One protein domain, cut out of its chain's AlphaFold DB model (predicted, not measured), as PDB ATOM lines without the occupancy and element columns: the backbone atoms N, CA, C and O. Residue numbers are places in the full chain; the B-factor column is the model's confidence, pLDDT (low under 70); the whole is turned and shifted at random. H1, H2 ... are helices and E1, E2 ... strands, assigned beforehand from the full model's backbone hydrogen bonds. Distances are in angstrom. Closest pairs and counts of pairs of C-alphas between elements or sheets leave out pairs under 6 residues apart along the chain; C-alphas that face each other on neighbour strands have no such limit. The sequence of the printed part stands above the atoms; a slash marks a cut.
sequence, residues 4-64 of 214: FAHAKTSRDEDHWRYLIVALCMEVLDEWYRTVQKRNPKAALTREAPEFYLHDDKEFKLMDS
ATOM      1  N   PHE A   4      35.554 -61.569 -36.648       75.69
ATOM      2  CA  PHE A   4      35.986 -60.784 -37.795       75.69
ATOM      3  C   PHE A   4      35.114 -59.541 -37.902       75.69
ATOM      4  O   PHE A   4      33.890 -59.638 -37.866       75.69
ATOM      5  N   ALA A   5      35.746 -58.385 -38.061       78.38
ATOM      6  CA  ALA A   5      35.066 -57.130 -38.328       78.38
ATOM      7  C   ALA A   5      35.710 -56.406 -39.503       78.38
ATOM      8  O   ALA A   5      36.917 -56.463 -39.713       78.38
ATOM      9  N   HIS A   6      34.902 -55.702 -40.274       81.75
ATOM     10  CA  HIS A   6      35.330 -54.931 -41.422       81.75
ATOM     11  C   HIS A   6      35.429 -53.452 -41.051       81.75
ATOM     12  O   HIS A   6      34.536 -52.909 -40.405       81.75
ATOM     13  N   ALA A   7      36.480 -52.776 -41.506       82.50
ATOM     14  CA  ALA A   7      36.592 -51.327 -41.423       82.50
ATOM     15  C   ALA A   7      36.802 -50.729 -42.818       82.50
ATOM     16  O   ALA A   7      37.669 -51.176 -43.571       82.50
ATOM     17  N   LYS A   8      35.989 -49.732 -43.169       83.31
ATOM     18  CA  LYS A   8      36.040 -49.023 -44.456       83.31
ATOM     19  C   LYS A   8      36.377 -47.551 -44.224       83.31
ATOM     20  O   LYS A   8      35.907 -46.966 -43.251       83.31
ATOM     21  N   THR A   9      37.110 -46.929 -45.141       82.38
ATOM     22  CA  THR A   9      37.214 -45.465 -45.163       82.38
ATOM     23  C   THR A   9      35.839 -44.821 -45.410       82.38
ATOM     24  O   THR A   9      35.094 -45.248 -46.292       82.38
ATOM     25  N   SER A  10      35.488 -43.783 -44.647       78.75
ATOM     26  CA  SER A  10      34.194 -43.086 -44.739       78.75
ATOM     27  C   SER A  10      34.037 -42.226 -45.999       78.75
ATOM     28  O   SER A  10      32.914 -41.941 -46.403       78.75
ATOM     29  N   ARG A  11      35.149 -41.808 -46.614       69.81
ATOM     30  CA  ARG A  11      35.169 -40.835 -47.717       69.81
ATOM     31  C   ARG A  11      34.899 -41.420 -49.101       69.81
ATOM     32  O   ARG A  11      34.292 -40.730 -49.903       69.81
ATOM     33  N   ASP A  12      35.332 -42.652 -49.373       61.72
ATOM     34  CA  ASP A  12      35.322 -43.221 -50.728       61.72
ATOM     35  C   ASP A  12      35.068 -44.733 -50.732       61.72
ATOM     36  O   ASP A  12      35.409 -45.453 -49.788       61.72
ATOM     37  N   GLU A  13      34.500 -45.241 -51.829       57.25
ATOM     38  CA  GLU A  13      34.318 -46.684 -52.039       57.25
ATOM     39  C   GLU A  13      35.620 -47.424 -52.380       57.25
ATOM     40  O   GLU A  13      35.742 -48.605 -52.033       57.25
ATOM     41  N   ASP A  14      36.593 -46.720 -52.962       59.72
ATOM     42  CA  ASP A  14      37.820 -47.287 -53.547       59.72
ATOM     43  C   ASP A  14      39.052 -47.259 -52.630       59.72
ATOM     44  O   ASP A  14      40.103 -47.798 -52.978       59.72
ATOM     45  N   HIS A  15      38.951 -46.669 -51.437       61.97
ATOM     46  CA  HIS A  15      40.072 -46.595 -50.497       61.97
ATOM     47  C   HIS A  15      40.148 -47.799 -49.542       61.97
ATOM     48  O   HIS A  15      39.234 -48.624 -49.455       61.97
ATOM     49  N   TRP A  16      41.290 -47.889 -48.846       63.25
ATOM     50  CA  TRP A  16      41.710 -48.968 -47.945       63.25
ATOM     51  C   TRP A  16      40.556 -49.597 -47.153       63.25
ATOM     52  O   TRP A  16      39.817 -48.923 -46.435       63.25
ATOM     53  N   ARG A  17      40.442 -50.921 -47.261       72.00
ATOM     54  CA  ARG A  17      39.525 -51.742 -46.468       72.00
ATOM     55  C   ARG A  17      40.349 -52.633 -45.562       72.00
ATOM     56  O   ARG A  17      41.284 -53.292 -46.019       72.00
ATOM     57  N   TYR A  18      39.995 -52.657 -44.289       76.50
ATOM     58  CA  TYR A  18      40.682 -53.455 -43.291       76.50
ATOM     59  C   TYR A  18      39.768 -54.557 -42.779       76.50
ATOM     60  O   TYR A  18      38.570 -54.359 -42.582       76.50
ATOM     61  N   LEU A  19      40.369 -55.716 -42.538       78.31
ATOM     62  CA  LEU A  19      39.772 -56.784 -41.756       78.31
ATOM     63  C   LEU A  19      40.426 -56.749 -40.378       78.31
ATOM     64  O   LEU A  19      41.635 -56.939 -40.256       78.31
ATOM     65  N   ILE A  20      39.629 -56.479 -39.357       78.81
ATOM     66  CA  ILE A  20      40.028 -56.541 -37.961       78.81
ATOM     67  C   ILE A  20      39.713 -57.951 -37.473       78.81
ATOM     68  O   ILE A  20      38.579 -58.422 -37.582       78.81
ATOM     69  N   VAL A  21      40.729 -58.629 -36.949       74.19
ATOM     70  CA  VAL A  21      40.600 -59.972 -36.386       74.19
ATOM     71  C   VAL A  21      40.771 -59.869 -34.880       74.19
ATOM     72  O   VAL A  21      41.770 -59.339 -34.402       74.19
ATOM     73  N   ALA A  22      39.798 -60.385 -34.139       67.19
ATOM     74  CA  ALA A  22      39.805 -60.419 -32.685       67.19
ATOM     75  C   ALA A  22      39.548 -61.843 -32.183       67.19
ATOM     76  O   ALA A  22      38.933 -62.663 -32.863       67.19
ATOM     77  N   LEU A  23      39.998 -62.155 -30.967       57.94
ATOM     78  CA  LEU A  23      39.711 -63.454 -30.344       57.94
ATOM     79  C   LEU A  23      38.218 -63.622 -30.031       57.94
ATOM     80  O   LEU A  23      37.701 -64.734 -30.065       57.94
ATOM     81  N   CYS A  24      37.528 -62.520 -29.746       62.91
ATOM     82  CA  CYS A  24      36.090 -62.459 -29.526       62.91
ATOM     83  C   CYS A  24      35.595 -61.013 -29.706       62.91
ATOM     84  O   CYS A  24      36.399 -60.087 -29.827       62.91
ATOM     85  N   MET A  25      34.278 -60.813 -29.722       69.06
ATOM     86  CA  MET A  25      33.673 -59.484 -29.876       69.06
ATOM     87  C   MET A  25      34.080 -58.531 -28.744       69.06
ATOM     88  O   MET A  25      34.264 -57.341 -28.960       69.06
ATOM     89  N   GLU A  26      34.303 -59.051 -27.541       65.25
ATOM     90  CA  GLU A  26      34.657 -58.228 -26.384       65.25
ATOM     91  C   GLU A  26      36.056 -57.614 -26.501       65.25
ATOM     92  O   GLU A  26      36.243 -56.449 -26.158       65.25
ATOM     93  N   VAL A  27      37.008 -58.365 -27.064       65.06
ATOM     94  CA  VAL A  27      38.354 -57.873 -27.410       65.06
ATOM     95  C   VAL A  27      38.264 -56.717 -28.408       65.06
ATOM     96  O   VAL A  27      39.005 -55.740 -28.305       65.06
ATOM     97  N   LEU A  28      37.327 -56.809 -29.353       74.31
ATOM     98  CA  LEU A  28      37.095 -55.782 -30.358       74.31
ATOM     99  C   LEU A  28      36.415 -54.530 -29.771       74.31
ATOM    100  O   LEU A  28      36.782 -53.407 -30.119       74.31
ATOM    101  N   ASP A  29      35.453 -54.703 -28.864       70.88
ATOM    102  CA  ASP A  29      34.780 -53.588 -28.192       70.88
ATOM    103  C   ASP A  29      35.745 -52.790 -27.297       70.88
ATOM    104  O   ASP A  29      35.696 -51.555 -27.252       70.88
ATOM    105  N   GLU A  30      36.644 -53.491 -26.606       66.25
ATOM    106  CA  GLU A  30      37.706 -52.903 -25.790       66.25
ATOM    107  C   GLU A  30      38.706 -52.112 -26.642       66.25
ATOM    108  O   GLU A  30      39.018 -50.955 -26.328       66.25
ATOM    109  N   TRP A  31      39.144 -52.682 -27.769       77.75
ATOM    110  CA  TRP A  31      39.983 -51.980 -28.740       77.75
ATOM    111  C   TRP A  31      39.307 -50.693 -29.236       77.75
ATOM    112  O   TRP A  31      39.906 -49.616 -29.155       77.75
ATOM    113  N   TYR A  32      38.042 -50.770 -29.664       80.75
ATOM    114  CA  TYR A  32      37.295 -49.619 -30.181       80.75
ATOM    115  C   TYR A  32      37.231 -48.476 -29.165       80.75
ATOM    116  O   TYR A  32      37.508 -47.318 -29.481       80.75
ATOM    117  N   ARG A  33      36.924 -48.796 -27.906       74.06
ATOM    118  CA  ARG A  33      36.872 -47.802 -26.828       74.06
ATOM    119  C   ARG A  33      38.215 -47.189 -26.519       74.06
ATOM    120  O   ARG A  33      38.293 -46.001 -26.212       74.06
ATOM    121  N   THR A  34      39.265 -47.989 -26.576       72.81
ATOM    122  CA  THR A  34      40.607 -47.502 -26.306       72.81
ATOM    123  C   THR A  34      41.069 -46.535 -27.390       72.81
ATOM    124  O   THR A  34      41.641 -45.489 -27.074       72.81
ATOM    125  N   VAL A  35      40.740 -46.828 -28.652       76.75
ATOM    126  CA  VAL A  35      40.932 -45.901 -29.773       76.75
ATOM    127  C   VAL A  35      40.161 -44.599 -29.537       76.75
ATOM    128  O   VAL A  35      40.760 -43.526 -29.577       76.75
ATOM    129  N   GLN A  36      38.869 -44.694 -29.208       80.00
ATOM    130  CA  GLN A  36      38.006 -43.540 -28.928       80.00
ATOM    131  C   GLN A  36      38.516 -42.684 -27.754       80.00
ATOM    132  O   GLN A  36      38.522 -41.460 -27.824       80.00
ATOM    133  N   LYS A  37      39.009 -43.305 -26.674       75.25
ATOM    134  CA  LYS A  37      39.541 -42.590 -25.501       75.25
ATOM    135  C   LYS A  37      40.829 -41.833 -25.817       75.25
ATOM    136  O   LYS A  37      41.013 -40.711 -25.352       75.25
ATOM    137  N   ARG A  38      41.744 -42.457 -26.561       71.38
ATOM    138  CA  ARG A  38      43.045 -41.861 -26.908       71.38
ATOM    139  C   ARG A  38      42.922 -40.773 -27.952       71.38
ATOM    140  O   ARG A  38      43.729 -39.850 -27.979       71.38
ATOM    141  N   ASN A  39      41.931 -40.906 -28.816       73.31
ATOM    142  CA  ASN A  39      41.722 -39.982 -29.895       73.31
ATOM    143  C   ASN A  39      40.215 -39.713 -29.985       73.31
ATOM    144  O   ASN A  39      39.532 -40.339 -30.784       73.31
ATOM    145  N   PRO A  40      39.671 -38.800 -29.155       65.44
ATOM    146  CA  PRO A  40      38.237 -38.479 -29.147       65.44
ATOM    147  C   PRO A  40      37.751 -37.860 -30.462       65.44
ATOM    148  O   PRO A  40      36.555 -37.793 -30.722       65.44
ATOM    149  N   LYS A  41      38.693 -37.381 -31.287       64.38
ATOM    150  CA  LYS A  41      38.468 -36.940 -32.666       64.38
ATOM    151  C   LYS A  41      38.730 -38.043 -33.692       64.38
ATOM    152  O   LYS A  41      38.654 -37.766 -34.885       64.38
ATOM    153  N   ALA A  42      39.067 -39.265 -33.269       61.31
ATOM    154  CA  ALA A  42      39.166 -40.384 -34.188       61.31
ATOM    155  C   ALA A  42      37.809 -40.526 -34.850       61.31
ATOM    156  O   ALA A  42      36.823 -40.918 -34.228       61.31
ATOM    157  N   ALA A  43      37.785 -40.231 -36.139       74.31
ATOM    158  CA  ALA A  43      36.642 -40.436 -37.002       74.31
ATOM    159  C   ALA A  43      36.404 -41.935 -37.263       74.31
ATOM    160  O   ALA A  43      36.067 -42.307 -38.378       74.31
ATOM    161  N   LEU A  44      36.659 -42.791 -36.264       83.38
ATOM    162  CA  LEU A  44      36.351 -44.209 -36.259       83.38
ATOM    163  C   LEU A  44      34.942 -44.389 -35.687       83.38
ATOM    164  O   LEU A  44      34.768 -44.432 -34.475       83.38
ATOM    165  N   THR A  45      33.945 -44.522 -36.545       83.38
ATOM    166  CA  THR A  45      32.555 -44.778 -36.161       83.38
ATOM    167  C   THR A  45      32.257 -46.270 -36.250       83.38
ATOM    168  O   THR A  45      32.697 -46.942 -37.181       83.38
ATOM    169  N   ARG A  46      31.497 -46.814 -35.299       81.88
ATOM    170  CA  ARG A  46      31.002 -48.193 -35.364       81.88
ATOM    171  C   ARG A  46      29.539 -48.220 -35.800       81.88
ATOM    172  O   ARG A  46      28.672 -47.803 -35.040       81.88
ATOM    173  N   GLU A  47      29.268 -48.777 -36.976       77.62
ATOM    174  CA  GLU A  47      27.908 -48.917 -37.522       77.62
ATOM    175  C   GLU A  47      27.270 -50.261 -37.137       77.62
ATOM    176  O   GLU A  47      26.078 -50.329 -36.852       77.62
ATOM    177  N   ALA A  48      28.068 -51.335 -37.073       70.44
ATOM    178  CA  ALA A  48      27.668 -52.692 -36.675       70.44
ATOM    179  C   ALA A  48      28.744 -53.316 -35.760       70.44
ATOM    180  O   ALA A  48      29.873 -52.825 -35.758       70.44
ATOM    181  N   PRO A  49      28.456 -54.380 -34.986       73.75
ATOM    182  CA  PRO A  49      29.487 -55.125 -34.249       73.75
ATOM    183  C   PRO A  49      30.675 -55.535 -35.128       73.75
ATOM    184  O   PRO A  49      31.829 -55.467 -34.719       73.75
ATOM    185  N   GLU A  50      30.371 -55.904 -36.365       79.81
ATOM    186  CA  GLU A  50      31.303 -56.333 -37.393       79.81
ATOM    187  C   GLU A  50      31.633 -55.239 -38.424       79.81
ATOM    188  O   GLU A  50      32.295 -55.542 -39.414       79.81
ATOM    189  N   PHE A  51      31.185 -53.985 -38.251       80.50
ATOM    190  CA  PHE A  51      31.377 -52.939 -39.267       80.50
ATOM    191  C   PHE A  51      31.722 -51.563 -38.693       80.50
ATOM    192  O   PHE A  51      30.963 -50.963 -37.927       80.50
ATOM    193  N   TYR A  52      32.853 -51.035 -39.152       84.81
ATOM    194  CA  TYR A  52      33.430 -49.764 -38.741       84.81
ATOM    195  C   TYR A  52      33.676 -48.868 -39.958       84.81
ATOM    196  O   TYR A  52      34.031 -49.330 -41.045       84.81
ATOM    197  N   LEU A  53      33.538 -47.567 -39.754       85.44
ATOM    198  CA  LEU A  53      33.931 -46.520 -40.685       85.44
ATOM    199  C   LEU A  53      35.086 -45.743 -40.072       85.44
ATOM    200  O   LEU A  53      35.027 -45.441 -38.889       85.44
ATOM    201  N   HIS A  54      36.123 -45.410 -40.836       84.81
ATOM    202  CA  HIS A  54      37.189 -44.520 -40.364       84.81
ATOM    203  C   HIS A  54      37.489 -43.391 -41.360       84.81
ATOM    204  O   HIS A  54      37.367 -43.587 -42.563       84.81
ATOM    205  N   ASP A  55      37.934 -42.223 -40.897       83.25
ATOM    206  CA  ASP A  55      38.562 -41.211 -41.766       83.25
ATOM    207  C   ASP A  55      40.080 -41.409 -41.745       83.25
ATOM    208  O   ASP A  55      40.704 -41.327 -40.692       83.25
ATOM    209  N   ASP A  56      40.680 -41.702 -42.894       77.62
ATOM    210  CA  ASP A  56      42.107 -42.005 -43.018       77.62
ATOM    211  C   ASP A  56      43.026 -40.788 -42.817       77.62
ATOM    212  O   ASP A  56      44.205 -40.965 -42.482       77.62
ATOM    213  N   LYS A  57      42.505 -39.562 -42.971       77.56
ATOM    214  CA  LYS A  57      43.252 -38.326 -42.699       77.56
ATOM    215  C   LYS A  57      43.340 -38.032 -41.209       77.56
ATOM    216  O   LYS A  57      44.393 -37.612 -40.735       77.56
ATOM    217  N   GLU A  58      42.251 -38.279 -40.491       79.25
ATOM    218  CA  GLU A  58      42.154 -38.030 -39.049       79.25
ATOM    219  C   GLU A  58      42.696 -39.210 -38.232       79.25
ATOM    220  O   GLU A  58      43.287 -39.039 -37.164       79.25
ATOM    221  N   PHE A  59      42.511 -40.433 -38.733       78.12
ATOM    222  CA  PHE A  59      42.855 -41.650 -38.019       78.12
ATOM    223  C   PHE A  59      43.310 -42.771 -38.960       78.12
ATOM    224  O   PHE A  59      42.529 -43.442 -39.638       78.12
ATOM    225  N   LYS A  60      44.616 -43.049 -38.933       77.94
ATOM    226  CA  LYS A  60      45.181 -44.216 -39.613       77.94
ATOM    227  C   LYS A  60      44.920 -45.462 -38.776       77.94
ATOM    228  O   LYS A  60      45.591 -45.673 -37.771       77.94
ATOM    229  N   LEU A  61      43.997 -46.315 -39.217       76.31
ATOM    230  CA  LEU A  61      43.629 -47.542 -38.500       76.31
ATOM    231  C   LEU A  61      44.844 -48.433 -38.176       76.31
ATOM    232  O   LEU A  61      44.977 -48.922 -37.058       76.31
ATOM    233  N   MET A  62      45.780 -48.555 -39.121       71.69
ATOM    234  CA  MET A  62      47.060 -49.266 -38.968       71.69
ATOM    235  C   MET A  62      47.959 -48.722 -37.848       71.69
ATOM    236  O   MET A  62      48.833 -49.434 -37.361       71.69
ATOM    237  N   ASP A  63      47.798 -47.458 -37.454       71.56
ATOM    238  CA  ASP A  63      48.575 -46.878 -36.359       71.56
ATOM    239  C   ASP A  63      48.040 -47.315 -34.988       71.56
ATOM    240  O   ASP A  63      48.778 -47.227 -34.011       71.56
ATOM    241  N   SER A  64      46.806 -47.831 -34.905       67.62
ATOM    242  CA  SER A  64      46.200 -48.298 -33.645       67.62
ATOM    243  C   SER A  64      46.855 -49.553 -33.060       67.62
ATOM    244  O   SER A  64      46.633 -49.872 -31.894       67.62
TER     245      SER A  64
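Overview. This is residues 4 to 64 of the 214 residues of an uncharacterized protein of Petromyces alliaceus (UniProt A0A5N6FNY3). A small twisted and curled sheet of two hairpins side by side, E1 with E2 and E3 with E4, has one long helix, H1, packed on it, while the short helix H2 only grazes the sheet. The 61 printed residues hold two named helices and four named strands in the order E1, E2, H1, E3, E4, H2. The sheet runs E2, E1, E4, E3 and is mixed; the class is mixed, helices and strands. The whole is compact, with a radius of gyration of the C-alphas of 10.7 A and spans of 28 by 23 by 19 A.

Along the chain. E1, residues 4 to 9, measures 17.0 A and begins at C-alpha 4 (35.986, -60.784, -37.795). E2 is residues 17 to 22, 16.3 A. E4 is residues 51 to 54 and E3 residues 45 to 48. H1, residues 25 to 38, measures 20.2 A. H2, residues 61 to 64, ends at C-alpha 64 (46.200, -48.298, -33.645).

Arrangement. Inner strands E1 and E4 are parallel at 31 degrees, with N 52 and O 6 at 2.8 A. E2 is antiparallel to E1 at 151 degrees, with N 20 and O 5 at 2.7 A. E3 is antiparallel to E4 at 164 degrees, with N 45 and O 53 at 2.7 A. Edge strands E2 and E3 are apart. E2, H1 and E3 form a split strand-helix-strand unit, two strands running the same way with E1 and E4 between them; its crossover is right-handed. H1 is on the sheet but at the sheet's level, at a height of 3.3 A; its closest C-alpha pair with E2 is Ala 22 and Leu 28, 5.9 A. H1 and H2 are close but not clearly touching, the closest C-alphas being those of Val 35 and Ser 64, 7.0 A. Every O i to N i+4 pair in H1 is within hydrogen-bond range; H2 is too short for one.

Size, cuts and confidence. The farthest C-alphas, of Asp 14 and Glu 26, are 29.5 A apart. The printed part has no cut and no long link. Its mean pLDDT is 73.9, with residues 11 to 16, 22 to 27, 30, 40 to 42 and 64 under 70.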